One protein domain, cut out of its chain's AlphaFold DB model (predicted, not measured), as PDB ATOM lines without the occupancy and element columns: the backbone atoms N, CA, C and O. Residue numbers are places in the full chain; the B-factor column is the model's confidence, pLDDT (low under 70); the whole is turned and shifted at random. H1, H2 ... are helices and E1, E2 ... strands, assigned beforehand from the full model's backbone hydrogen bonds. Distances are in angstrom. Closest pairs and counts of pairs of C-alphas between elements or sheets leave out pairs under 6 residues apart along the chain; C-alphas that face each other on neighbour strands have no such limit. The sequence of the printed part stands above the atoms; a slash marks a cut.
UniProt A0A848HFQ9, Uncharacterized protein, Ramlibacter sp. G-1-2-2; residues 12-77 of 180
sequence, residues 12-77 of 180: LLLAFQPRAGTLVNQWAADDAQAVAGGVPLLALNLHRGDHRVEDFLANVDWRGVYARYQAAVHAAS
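AT A GLANCE: This is residues 12 to 77 of the 180 residues of an uncharacterized protein of Ramlibacter sp. G-1-2-2 (UniProt A0A848HFQ9). A small, strongly twisted sheet of three strands has one long helix, H2, packed along one of its faces over E1 and E3, in two layers. At one end a short helix, H1, lies off the sheet, and the loop before it together with its first residues, 47 to 55, sticks out from the body. The printed part has 66 residues with three named strands and then two named helices, in the order E1, E2, E3, H1, H2; the sheet runs E2, E1, E3 and is antiparallel throughout, and the class is mixed, helices and strands. The whole is only just compact, close to loose, with a radius of gyration of the C-alphas of 12.9 A, and its elongated outline spans 41 by 26 by 16 A.

IN THESE COORDINATES: The printed part begins with strand E1, residues 12 to 17, whose first C-alpha, that of Leu 12, is at (-39.624, -25.592, -52.412); the strand is 15.4 A long from first to last C-alpha. Strand E2, residues 22 to 28, follows and measures 18.2 A. Strand E3, residues 39 to 45, measures 17.8 A and begins with C-alpha 39 at (-30.533, -16.815, -47.202). Helix H1, residues 53 to 58, is short, 8.7 A from first to last C-alpha. Helix H2, residues 62 to 77, is the longest helix with 16 residues and 22.1 A, and ends with C-alpha 77 at (-26.253, -11.862, -35.237).

HOW THE PARTS SIT: E1 is the inner strand of the sheet, and E2 and E3 are its edge strands. E1 and E2 form a hairpin, antiparallel at 146 degrees between their directions. The C-alphas of Phe 16 and Leu 23 face each other at 4.5 A, and N 15 and O 24, at 2.9 A, and N 13 and O 26, at 2.8 A, are within hydrogen-bond range. E1 and E3 are antiparallel at 171 degrees, with the C-alphas of Ala 15 and Pro 40 facing each other at 4.2 A. Across this pair N 14 and O 42 are 2.9 A apart and N 39 and O 16 are 2.8 A apart, both within hydrogen-bond range. H2 is on the sheet, at a height over the sheet of 8.9 A. It lies over E1 and E3 and runs along the strands, its line and that of E3 standing at 4 degrees on the local plane. The closest C-alphas of H2 and E3 are those of Val 65 and Leu 41, 5.5 A apart. The closest C-alphas of H2 and E1 are those of Tyr 69 and Phe 16, 7.0 A apart. H1 is not on the sheet, and it is apart from E1, E2 and H2. In H1 and H2 every O i to N i+4 pair is within hydrogen-bond range.

THE WHOLE: The two C-alphas farthest apart are those of Asp 50 and Ser 77, 41.0 A. Residues 47 to 55, of which 53 to 55 belong to H1, stand free; the body without them has 57 residues and spans 32 by 25 by 14 A. The printed part has no cut. The links E1 to E2, of 4 residues, and H1 to H2, of 3 residues, are tight; those from E2 to E3, of 10 residues, and from E3 to H1, of 7 residues, are short, and no link is long. The mean pLDDT of the printed part is 85.0, and the residues under 70 are 29 to 35 and 46 to 51. H2 has a mean pLDDT of 98.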
ATOM      1  N   LEU A  12     -39.429 -25.976 -53.804       84.75
ATOM      2  CA  LEU A  12     -39.624 -25.592 -52.412       84.75
ATOM      3  C   LEU A  12     -38.269 -25.186 -51.826       84.75
ATOM      4  O   LEU A  12     -37.344 -25.997 -51.764       84.75
ATOM      5  N   LEU A  13     -38.149 -23.934 -51.399       88.88
ATOM      6  CA  LEU A  13     -36.955 -23.387 -50.767       88.88
ATOM      7  C   LEU A  13     -37.145 -23.327 -49.252       88.88
ATOM      8  O   LEU A  13     -38.094 -22.706 -48.776       88.88
ATOM      9  N   LEU A  14     -36.210 -23.904 -48.500       93.06
ATOM     10  CA  LEU A  14     -36.011 -23.570 -47.091       93.06
ATOM     11  C   LEU A  14     -34.998 -22.426 -47.024       93.06
ATOM     12  O   LEU A  14     -33.857 -22.576 -47.472       93.06
ATOM     13  N   ALA A  15     -35.398 -21.298 -46.448       94.69
ATOM     14  CA  ALA A  15     -34.552 -20.121 -46.306       94.69
ATOM     15  C   ALA A  15     -34.572 -19.583 -44.873       94.69
ATOM     16  O   ALA A  15     -35.586 -19.652 -44.179       94.69
ATOM     17  N   PHE A  16     -33.453 -19.013 -44.437       96.81
ATOM     18  CA  PHE A  16     -33.381 -18.227 -43.208       96.81
ATOM     19  C   PHE A  16     -33.658 -16.753 -43.511       96.81
ATOM     20  O   PHE A  16     -33.156 -16.229 -44.500       96.81
ATOM     21  N   GLN A  17     -34.427 -16.071 -42.664       96.06
ATOM     22  CA  GLN A  17     -34.713 -14.641 -42.762       96.06
ATOM     23  C   GLN A  17     -33.900 -13.879 -41.702       96.06
ATOM     24  O   GLN A  17     -34.345 -13.794 -40.558       96.06
ATOM     25  N   PRO A  18     -32.747 -13.267 -42.039       95.56
ATOM     26  CA  PRO A  18     -31.876 -12.590 -41.072       95.56
ATOM     27  C   PRO A  18     -32.578 -11.522 -40.236       95.56
ATOM     28  O   PRO A  18     -32.354 -11.434 -39.034       95.56
ATOM     29  N   ARG A  19     -33.464 -10.734 -40.863       93.75
ATOM     30  CA  ARG A  19     -34.190  -9.651 -40.182       93.75
ATOM     31  C   ARG A  19     -35.235 -10.155 -39.194       93.75
ATOM     32  O   ARG A  19     -35.518  -9.457 -38.233       93.75
ATOM     33  N   ALA A  20     -35.815 -11.324 -39.456       94.75
ATOM     34  CA  ALA A  20     -36.852 -11.914 -38.617       94.75
ATOM     35  C   ALA A  20     -36.294 -12.970 -37.650       94.75
ATOM     36  O   ALA A  20     -36.948 -13.295 -36.670       94.75
ATOM     37  N   GLY A  21     -35.101 -13.517 -37.905       95.88
ATOM     38  CA  GLY A  21     -34.521 -14.614 -37.127       95.88
ATOM     39  C   GLY A  21     -35.261 -15.947 -37.287       95.88
ATOM     40  O   GLY A  21     -35.203 -16.788 -36.391       95.88
ATOM     41  N   THR A  22     -35.980 -16.143 -38.394       95.31
ATOM     42  CA  THR A  22     -36.878 -17.286 -38.636       95.31
ATOM     43  C   THR A  22     -36.460 -18.107 -39.854       95.31
ATOM     44  O   THR A  22     -35.794 -17.617 -40.765       95.31
ATOM     45  N   LEU A  23     -36.871 -19.375 -39.873       95.31
ATOM     46  CA  LEU A  23     -36.830 -20.227 -41.060       95.31
ATOM     47  C   LEU A  23     -38.187 -20.178 -41.760       95.31
ATOM     48  O   LEU A  23     -39.223 -20.222 -41.096       95.31
ATOM     49  N   VAL A  24     -38.180 -20.113 -43.088       93.06
ATOM     50  CA  VAL A  24     -39.387 -20.120 -43.916       93.06
ATOM     51  C   VAL A  24     -39.267 -21.136 -45.041       93.06
ATOM     52  O   VAL A  24     -38.197 -21.305 -45.626       93.06
ATOM     53  N   ASN A  25     -40.390 -21.779 -45.345       90.56
ATOM     54  CA  ASN A  25     -40.566 -22.573 -46.551       90.56
ATOM     55  C   ASN A  25     -41.297 -21.712 -47.587       90.56
ATOM     56  O   ASN A  25     -42.386 -21.214 -47.305       90.56
ATOM     57  N   GLN A  26     -40.715 -21.539 -48.772       84.94
ATOM     58  CA  GLN A  26     -41.290 -20.737 -49.851       84.94
ATOM     59  C   GLN A  26     -41.298 -21.518 -51.163       84.94
ATOM     60  O   GLN A  26     -40.305 -22.140 -51.530       84.94
ATOM     61  N   TRP A  27     -42.418 -21.457 -51.884       82.50
ATOM     62  CA  TRP A  27     -42.489 -21.938 -53.260       82.50
ATOM     63  C   TRP A  27     -41.875 -20.910 -54.216       82.50
ATOM     64  O   TRP A  27     -42.203 -19.724 -54.132       82.50
ATOM     65  N   ALA A  28     -41.020 -21.372 -55.122       77.19
ATOM     66  CA  ALA A  28     -40.444 -20.596 -56.210       77.19
ATOM     67  C   ALA A  28     -40.844 -21.236 -57.545       77.19
ATOM     68  O   ALA A  28     -40.515 -22.393 -57.812       77.19
ATOM     69  N   ALA A  29     -41.584 -20.496 -58.371       69.44
ATOM     70  CA  ALA A  29     -42.067 -20.970 -59.670       69.44
ATOM     71  C   ALA A  29     -40.991 -20.935 -60.775       69.44
ATOM     72  O   ALA A  29     -41.161 -21.575 -61.807       69.44
ATOM     73  N   ASP A  30     -39.900 -20.199 -60.567       67.38
ATOM     74  CA  ASP A  30     -38.738 -20.132 -61.454       67.38
ATOM     75  C   ASP A  30     -37.478 -19.718 -60.668       67.38
ATOM     76  O   ASP A  30     -37.548 -19.372 -59.484       67.38
ATOM     77  N   ASP A  31     -36.323 -19.748 -61.336       61.50
ATOM     78  CA  ASP A  31     -35.013 -19.441 -60.743       61.50
ATOM     79  C   ASP A  31     -34.840 -17.948 -60.376       61.50
ATOM     80  O   ASP A  31     -33.862 -17.580 -59.721       61.50
ATOM     81  N   ALA A  32     -35.773 -17.074 -60.780       58.69
ATOM     82  CA  ALA A  32     -35.733 -15.636 -60.513       58.69
ATOM     83  C   ALA A  32     -36.487 -15.241 -59.228       58.69
ATOM     84  O   ALA A  32     -36.294 -14.135 -58.713       58.69
ATOM     85  N   GLN A  33     -37.307 -16.134 -58.662       61.00
ATOM     86  CA  GLN A  33     -38.019 -15.905 -57.400       61.00
ATOM     87  C   GLN A  33     -37.109 -16.131 -56.180       61.00
ATOM     88  O   GLN A  33     -37.264 -17.079 -55.410       61.00
ATOM     89  N   ALA A  34     -36.156 -15.220 -55.979       61.69
ATOM     90  CA  ALA A  34     -35.353 -15.167 -54.762       61.69
ATOM     91  C   ALA A  34     -36.206 -14.733 -53.552       61.69
ATOM     92  O   ALA A  34     -37.013 -13.804 -53.638       61.69
ATOM     93  N   VAL A  35     -35.989 -15.365 -52.394       63.50
ATOM     94  CA  VAL A  35     -36.570 -14.918 -51.117       63.50
ATOM     95  C   VAL A  35     -36.027 -13.521 -50.824       63.50
ATOM     96  O   VAL A  35     -34.829 -13.369 -50.582       63.50
ATOM     97  N   ALA A  36     -36.873 -12.488 -50.854       72.00
ATOM     98  CA  ALA A  36     -36.437 -11.111 -50.629       72.00
ATOM     99  C   ALA A  36     -35.709 -10.986 -49.276       72.00
ATOM    100  O   ALA A  36     -36.315 -11.086 -48.210       72.00
ATOM    101  N   GLY A  37     -34.386 -10.800 -49.326       80.44
ATOM    102  CA  GLY A  37     -33.524 -10.711 -48.145       80.44
ATOM    103  C   GLY A  37     -33.339 -12.013 -47.352       80.44
ATOM    104  O   GLY A  37     -32.796 -11.948 -46.252       80.44
ATOM    105  N   GLY A  38     -33.785 -13.166 -47.862       89.19
ATOM    106  CA  GLY A  38     -33.575 -14.475 -47.242       89.19
ATOM    107  C   GLY A  38     -32.294 -15.157 -47.727       89.19
ATOM    108  O   GLY A  38     -31.872 -14.975 -48.865       89.19
ATOM    109  N   VAL A  39     -31.685 -15.971 -46.865       93.38
ATOM    110  CA  VAL A  39     -30.533 -16.815 -47.202       93.38
ATOM    111  C   VAL A  39     -31.042 -18.223 -47.518       93.38
ATOM    112  O   VAL A  39     -31.517 -18.901 -46.599       93.38
ATOM    113  N   PRO A  40     -30.987 -18.684 -48.779       92.75
ATOM    114  CA  PRO A  40     -31.424 -20.027 -49.137       92.75
ATOM    115  C   PRO A  40     -30.503 -21.085 -48.516       92.75
ATOM    116  O   PRO A  40     -29.277 -20.972 -48.559       92.75
ATOM    117  N   LEU A  41     -31.101 -22.127 -47.936       94.44
ATOM    118  CA  LEU A  41     -30.397 -23.211 -47.241       94.44
ATOM    119  C   LEU A  41     -30.516 -24.548 -47.976       94.44
ATOM    120  O   LEU A  41     -29.567 -25.335 -47.986       94.44
ATOM    121  N   LEU A  42     -31.685 -24.792 -48.568       91.81
ATOM    122  CA  LEU A  42     -32.042 -26.019 -49.268       91.81
ATOM    123  C   LEU A  42     -33.085 -25.695 -50.345       91.81
ATOM    124  O   LEU A  42     -34.038 -24.968 -50.072       91.81
ATOM    125  N   ALA A  43     -32.908 -26.250 -51.542       88.19
ATOM    126  CA  ALA A  43     -33.871 -26.179 -52.634       88.19
ATOM    127  C   ALA A  43     -34.319 -27.592 -53.006       88.19
ATOM    128  O   ALA A  43     -33.485 -28.473 -53.214       88.19
ATOM    129  N   LEU A  44     -35.629 -27.806 -53.074       83.00
ATOM    130  CA  LEU A  44     -36.235 -29.104 -53.332       83.00
ATOM    131  C   LEU A  44     -37.047 -29.053 -54.618       83.00
ATOM    132  O   LEU A  44     -38.018 -28.304 -54.700       83.00
ATOM    133  N   ASN A  45     -36.667 -29.858 -55.609       77.31
ATOM    134  CA  ASN A  45     -37.480 -30.034 -56.806       77.31
ATOM    135  C   ASN A  45     -38.612 -31.006 -56.484       77.31
ATOM    136  O   ASN A  45     -38.387 -32.211 -56.376       77.31
ATOM    137  N   LEU A  46     -39.823 -30.487 -56.323       68.38
ATOM    138  CA  LEU A  46     -40.999 -31.315 -56.088       68.38
ATOM    139  C   LEU A  46     -41.640 -31.670 -57.439       68.38
ATOM    140  O   LEU A  46     -42.723 -31.194 -57.767       68.38
ATOM    141  N   HIS A  47     -40.961 -32.487 -58.252       67.06
ATOM    142  CA  HIS A  47     -41.582 -33.110 -59.427       67.06
ATOM    143  C   HIS A  47     -42.241 -34.441 -59.065       67.06
ATOM    144  O   HIS A  47     -41.721 -35.209 -58.260       67.06
ATOM    145  N   ARG A  48     -43.401 -34.702 -59.685       56.91
ATOM    146  CA  ARG A  48     -44.201 -35.920 -59.499       56.91
ATOM    147  C   ARG A  48     -43.352 -37.176 -59.703       56.91
ATOM    148  O   ARG A  48     -42.934 -37.472 -60.817       56.91
ATOM    149  N   GLY A  49     -43.207 -37.941 -58.631       57.28
ATOM    150  CA  GLY A  49     -42.742 -39.318 -58.617       57.28
ATOM    151  C   GLY A  49     -43.251 -39.974 -57.339       57.28
ATOM    152  O   GLY A  49     -43.418 -39.294 -56.329       57.28
ATOM    153  N   ASP A  50     -43.521 -41.274 -57.397       56.59
ATOM    154  CA  ASP A  50     -44.109 -42.112 -56.335       56.59
ATOM    155  C   ASP A  50     -43.133 -42.364 -55.159       56.59
ATOM    156  O   ASP A  50     -43.103 -43.424 -54.536       56.59
ATOM    157  N   HIS A  51     -42.244 -41.402 -54.899       63.62
ATOM    158  CA  HIS A  51     -41.190 -41.500 -53.905       63.62
ATOM    159  C   HIS A  51     -41.739 -41.137 -52.534       63.62
ATOM    160  O   HIS A  51     -42.384 -40.101 -52.344       63.62
ATOM    161  N   ARG A  52     -41.438 -41.981 -51.552       71.31
ATOM    162  CA  ARG A  52     -41.762 -41.697 -50.162       71.31
ATOM    163  C   ARG A  52     -40.957 -40.491 -49.689       71.31
ATOM    164  O   ARG A  52     -39.765 -40.376 -49.974       71.31
ATOM    165  N   VAL A  53     -41.600 -39.615 -48.921       75.06
ATOM    166  CA  VAL A  53     -40.958 -38.429 -48.330       75.06
ATOM    167  C   VAL A  53     -39.723 -38.825 -47.515       75.06
ATOM    168  O   VAL A  53     -38.720 -38.119 -47.537       75.06
ATOM    169  N   GLU A  54     -39.758 -39.978 -46.847       79.06
ATOM    170  CA  GLU A  54     -38.634 -40.474 -46.050       79.06
ATOM    171  C   GLU A  54     -37.376 -40.736 -46.891       79.06
ATOM    172  O   GLU A  54     -36.288 -40.303 -46.509       79.06
ATOM    173  N   ASP A  55     -37.524 -41.385 -48.050       77.69
ATOM    174  CA  ASP A  55     -36.403 -41.710 -48.942       77.69
ATOM    175  C   ASP A  55     -35.753 -40.434 -49.476       77.69
ATOM    176  O   ASP A  55     -34.535 -40.326 -49.616       77.69
ATOM    177  N   PHE A  56     -36.575 -39.424 -49.735       77.94
ATOM    178  CA  PHE A  56     -36.099 -38.118 -50.139       77.94
ATOM    179  C   PHE A  56     -35.329 -37.408 -49.017       77.94
ATOM    180  O   PHE A  56     -34.203 -36.960 -49.236       77.94
ATOM    181  N   LEU A  57     -35.895 -37.338 -47.806       82.44
ATOM    182  CA  LEU A  57     -35.237 -36.703 -46.660       82.44
ATOM    183  C   LEU A  57     -33.921 -37.407 -46.300       82.44
ATOM    184  O   LEU A  57     -32.985 -36.740 -45.865       82.44
ATOM    185  N   ALA A  58     -33.815 -38.721 -46.515       85.25
ATOM    186  CA  ALA A  58     -32.582 -39.479 -46.300       85.25
ATOM    187  C   ALA A  58     -31.443 -39.083 -47.261       85.25
ATOM    188  O   ALA A  58     -30.274 -39.240 -46.915       85.25
ATOM    189  N   ASN A  59     -31.769 -38.543 -48.439       85.94
ATOM    190  CA  ASN A  59     -30.793 -38.135 -49.455       85.94
ATOM    191  C   ASN A  59     -30.369 -36.660 -49.350       85.94
ATOM    192  O   ASN A  59     -29.509 -36.205 -50.106       85.94
ATOM    193  N   VAL A  60     -30.951 -35.895 -48.425       89.44
ATOM    194  CA  VAL A  60     -30.551 -34.505 -48.183       89.44
ATOM    195  C   VAL A  60     -29.227 -34.472 -47.416       89.44
ATOM    196  O   VAL A  60     -29.082 -35.099 -46.366       89.44
ATOM    197  N   ASP A  61     -28.272 -33.665 -47.887       93.75
ATOM    198  CA  ASP A  61     -27.071 -33.315 -47.116       93.75
ATOM    199  C   ASP A  61     -27.434 -32.374 -45.954       93.75
ATOM    200  O   ASP A  61     -27.215 -31.159 -45.996       93.75
ATOM    201  N   TRP A  62     -28.007 -32.941 -44.891       94.69
ATOM    202  CA  TRP A  62     -28.415 -32.195 -43.700       94.69
ATOM    203  C   TRP A  62     -27.248 -31.495 -43.014       94.69
ATOM    204  O   TRP A  62     -27.435 -30.431 -42.425       94.69
ATOM    205  N   ARG A  63     -26.036 -32.047 -43.119       96.81
ATOM    206  CA  ARG A  63     -24.829 -31.416 -42.583       96.81
ATOM    207  C   ARG A  63     -24.518 -30.125 -43.336       96.81
ATOM    208  O   ARG A  63     -24.270 -29.104 -42.701       96.81
ATOM    209  N   GLY A  64     -24.574 -30.150 -44.666       97.50
ATOM    210  CA  GLY A  64     -24.412 -28.961 -45.500       97.50
ATOM    211  C   GLY A  64     -25.516 -27.926 -45.277       97.50
ATOM    212  O   GLY A  64     -25.224 -26.738 -45.146       97.50
ATOM    213  N   VAL A  65     -26.778 -28.358 -45.173       96.75
ATOM    214  CA  VAL A  65     -27.911 -27.471 -44.841       96.75
ATOM    215  C   VAL A  65     -27.697 -26.804 -43.482       96.75
ATOM    216  O   VAL A  65     -27.832 -25.585 -43.361       96.75
ATOM    217  N   TYR A  66     -27.302 -27.578 -42.471       97.06
ATOM    218  CA  TYR A  66     -27.037 -27.054 -41.138       97.06
ATOM    219  C   TYR A  66     -25.855 -26.080 -41.129       97.06
ATOM    220  O   TYR A  66     -25.982 -24.993 -40.580       97.06
ATOM    221  N   ALA A  67     -24.748 -26.387 -41.810       98.00
ATOM    222  CA  ALA A  67     -23.602 -25.480 -41.910       98.00
ATOM    223  C   ALA A  67     -23.976 -24.127 -42.549       98.00
ATOM    224  O   ALA A  67     -23.564 -23.073 -42.061       98.00
ATOM    225  N   ARG A  68     -24.811 -24.137 -43.600       98.00
ATOM    226  CA  ARG A  68     -25.349 -22.902 -44.201       98.00
ATOM    227  C   ARG A  68     -26.215 -22.127 -43.210       98.00
ATOM    228  O   ARG A  68     -26.091 -20.909 -43.123       98.00
ATOM    229  N   TYR A  69     -27.055 -22.824 -42.443       98.25
ATOM    230  CA  TYR A  69     -27.880 -22.205 -41.405       98.25
ATOM    231  C   TYR A  69     -27.021 -21.545 -40.319       98.25
ATOM    232  O   TYR A  69     -27.254 -20.383 -39.989       98.25
ATOM    233  N   GLN A  70     -25.995 -22.238 -39.817       97.94
ATOM    234  CA  GLN A  70     -25.065 -21.689 -38.828       97.94
ATOM    235  C   GLN A  70     -24.388 -20.421 -39.352       97.94
ATOM    236  O   GLN A  70     -24.444 -19.383 -38.694       97.94
ATOM    237  N   ALA A  71     -23.824 -20.473 -40.561       98.12
ATOM    238  CA  ALA A  71     -23.177 -19.320 -41.181       98.12
ATOM    239  C   ALA A  71     -24.137 -18.126 -41.318       98.12
ATOM    240  O   ALA A  71     -23.778 -17.003 -40.968       98.12
ATOM    241  N   ALA A  72     -25.375 -18.367 -41.764       98.00
ATOM    242  CA  ALA A  72     -26.383 -17.323 -41.928       98.00
ATOM    243  C   ALA A  72     -26.796 -16.687 -40.589       98.00
ATOM    244  O   ALA A  72     -26.885 -15.464 -40.485       98.00
ATOM    245  N   VAL A  73     -27.018 -17.501 -39.551       98.50
ATOM    246  CA  VAL A  73     -27.377 -17.016 -38.210       98.50
ATOM    247  C   VAL A  73     -26.225 -16.242 -37.579       98.50
ATOM    248  O   VAL A  73     -26.463 -15.195 -36.979       98.50
ATOM    249  N   HIS A  74     -24.989 -16.725 -37.710       98.19
ATOM    250  CA  HIS A  74     -23.807 -16.049 -37.177       98.19
ATOM    251  C   HIS A  74     -23.629 -14.681 -37.834       98.19
ATOM    252  O   HIS A  74     -23.693 -13.669 -37.139       98.19
ATOM    253  N   ALA A  75     -23.579 -14.637 -39.170       97.88
ATOM    254  CA  ALA A  75     -23.433 -13.391 -39.919       97.88
ATOM    255  C   ALA A  75     -24.533 -12.364 -39.592       97.88
ATOM    256  O   ALA A  75     -24.264 -11.169 -39.501       97.88
ATOM    257  N   ALA A  76     -25.771 -12.820 -39.381       98.00
ATOM    258  CA  ALA A  76     -26.887 -11.946 -39.031       98.00
ATOM    259  C   ALA A  76     -26.831 -11.413 -37.591       98.00
ATOM    260  O   ALA A  76     -27.424 -10.373 -37.308       98.00
ATOM    261  N   SER A  77     -26.173 -12.130 -36.675       98.50
ATOM    262  CA  SER A  77     -26.253 -11.862 -35.237       98.50
ATOM    263  C   SER A  77     -24.967 -11.360 -34.601       98.50
ATOM    264  O   SER A  77     -25.072 -10.794 -33.522       98.50
TER     265      SER A  77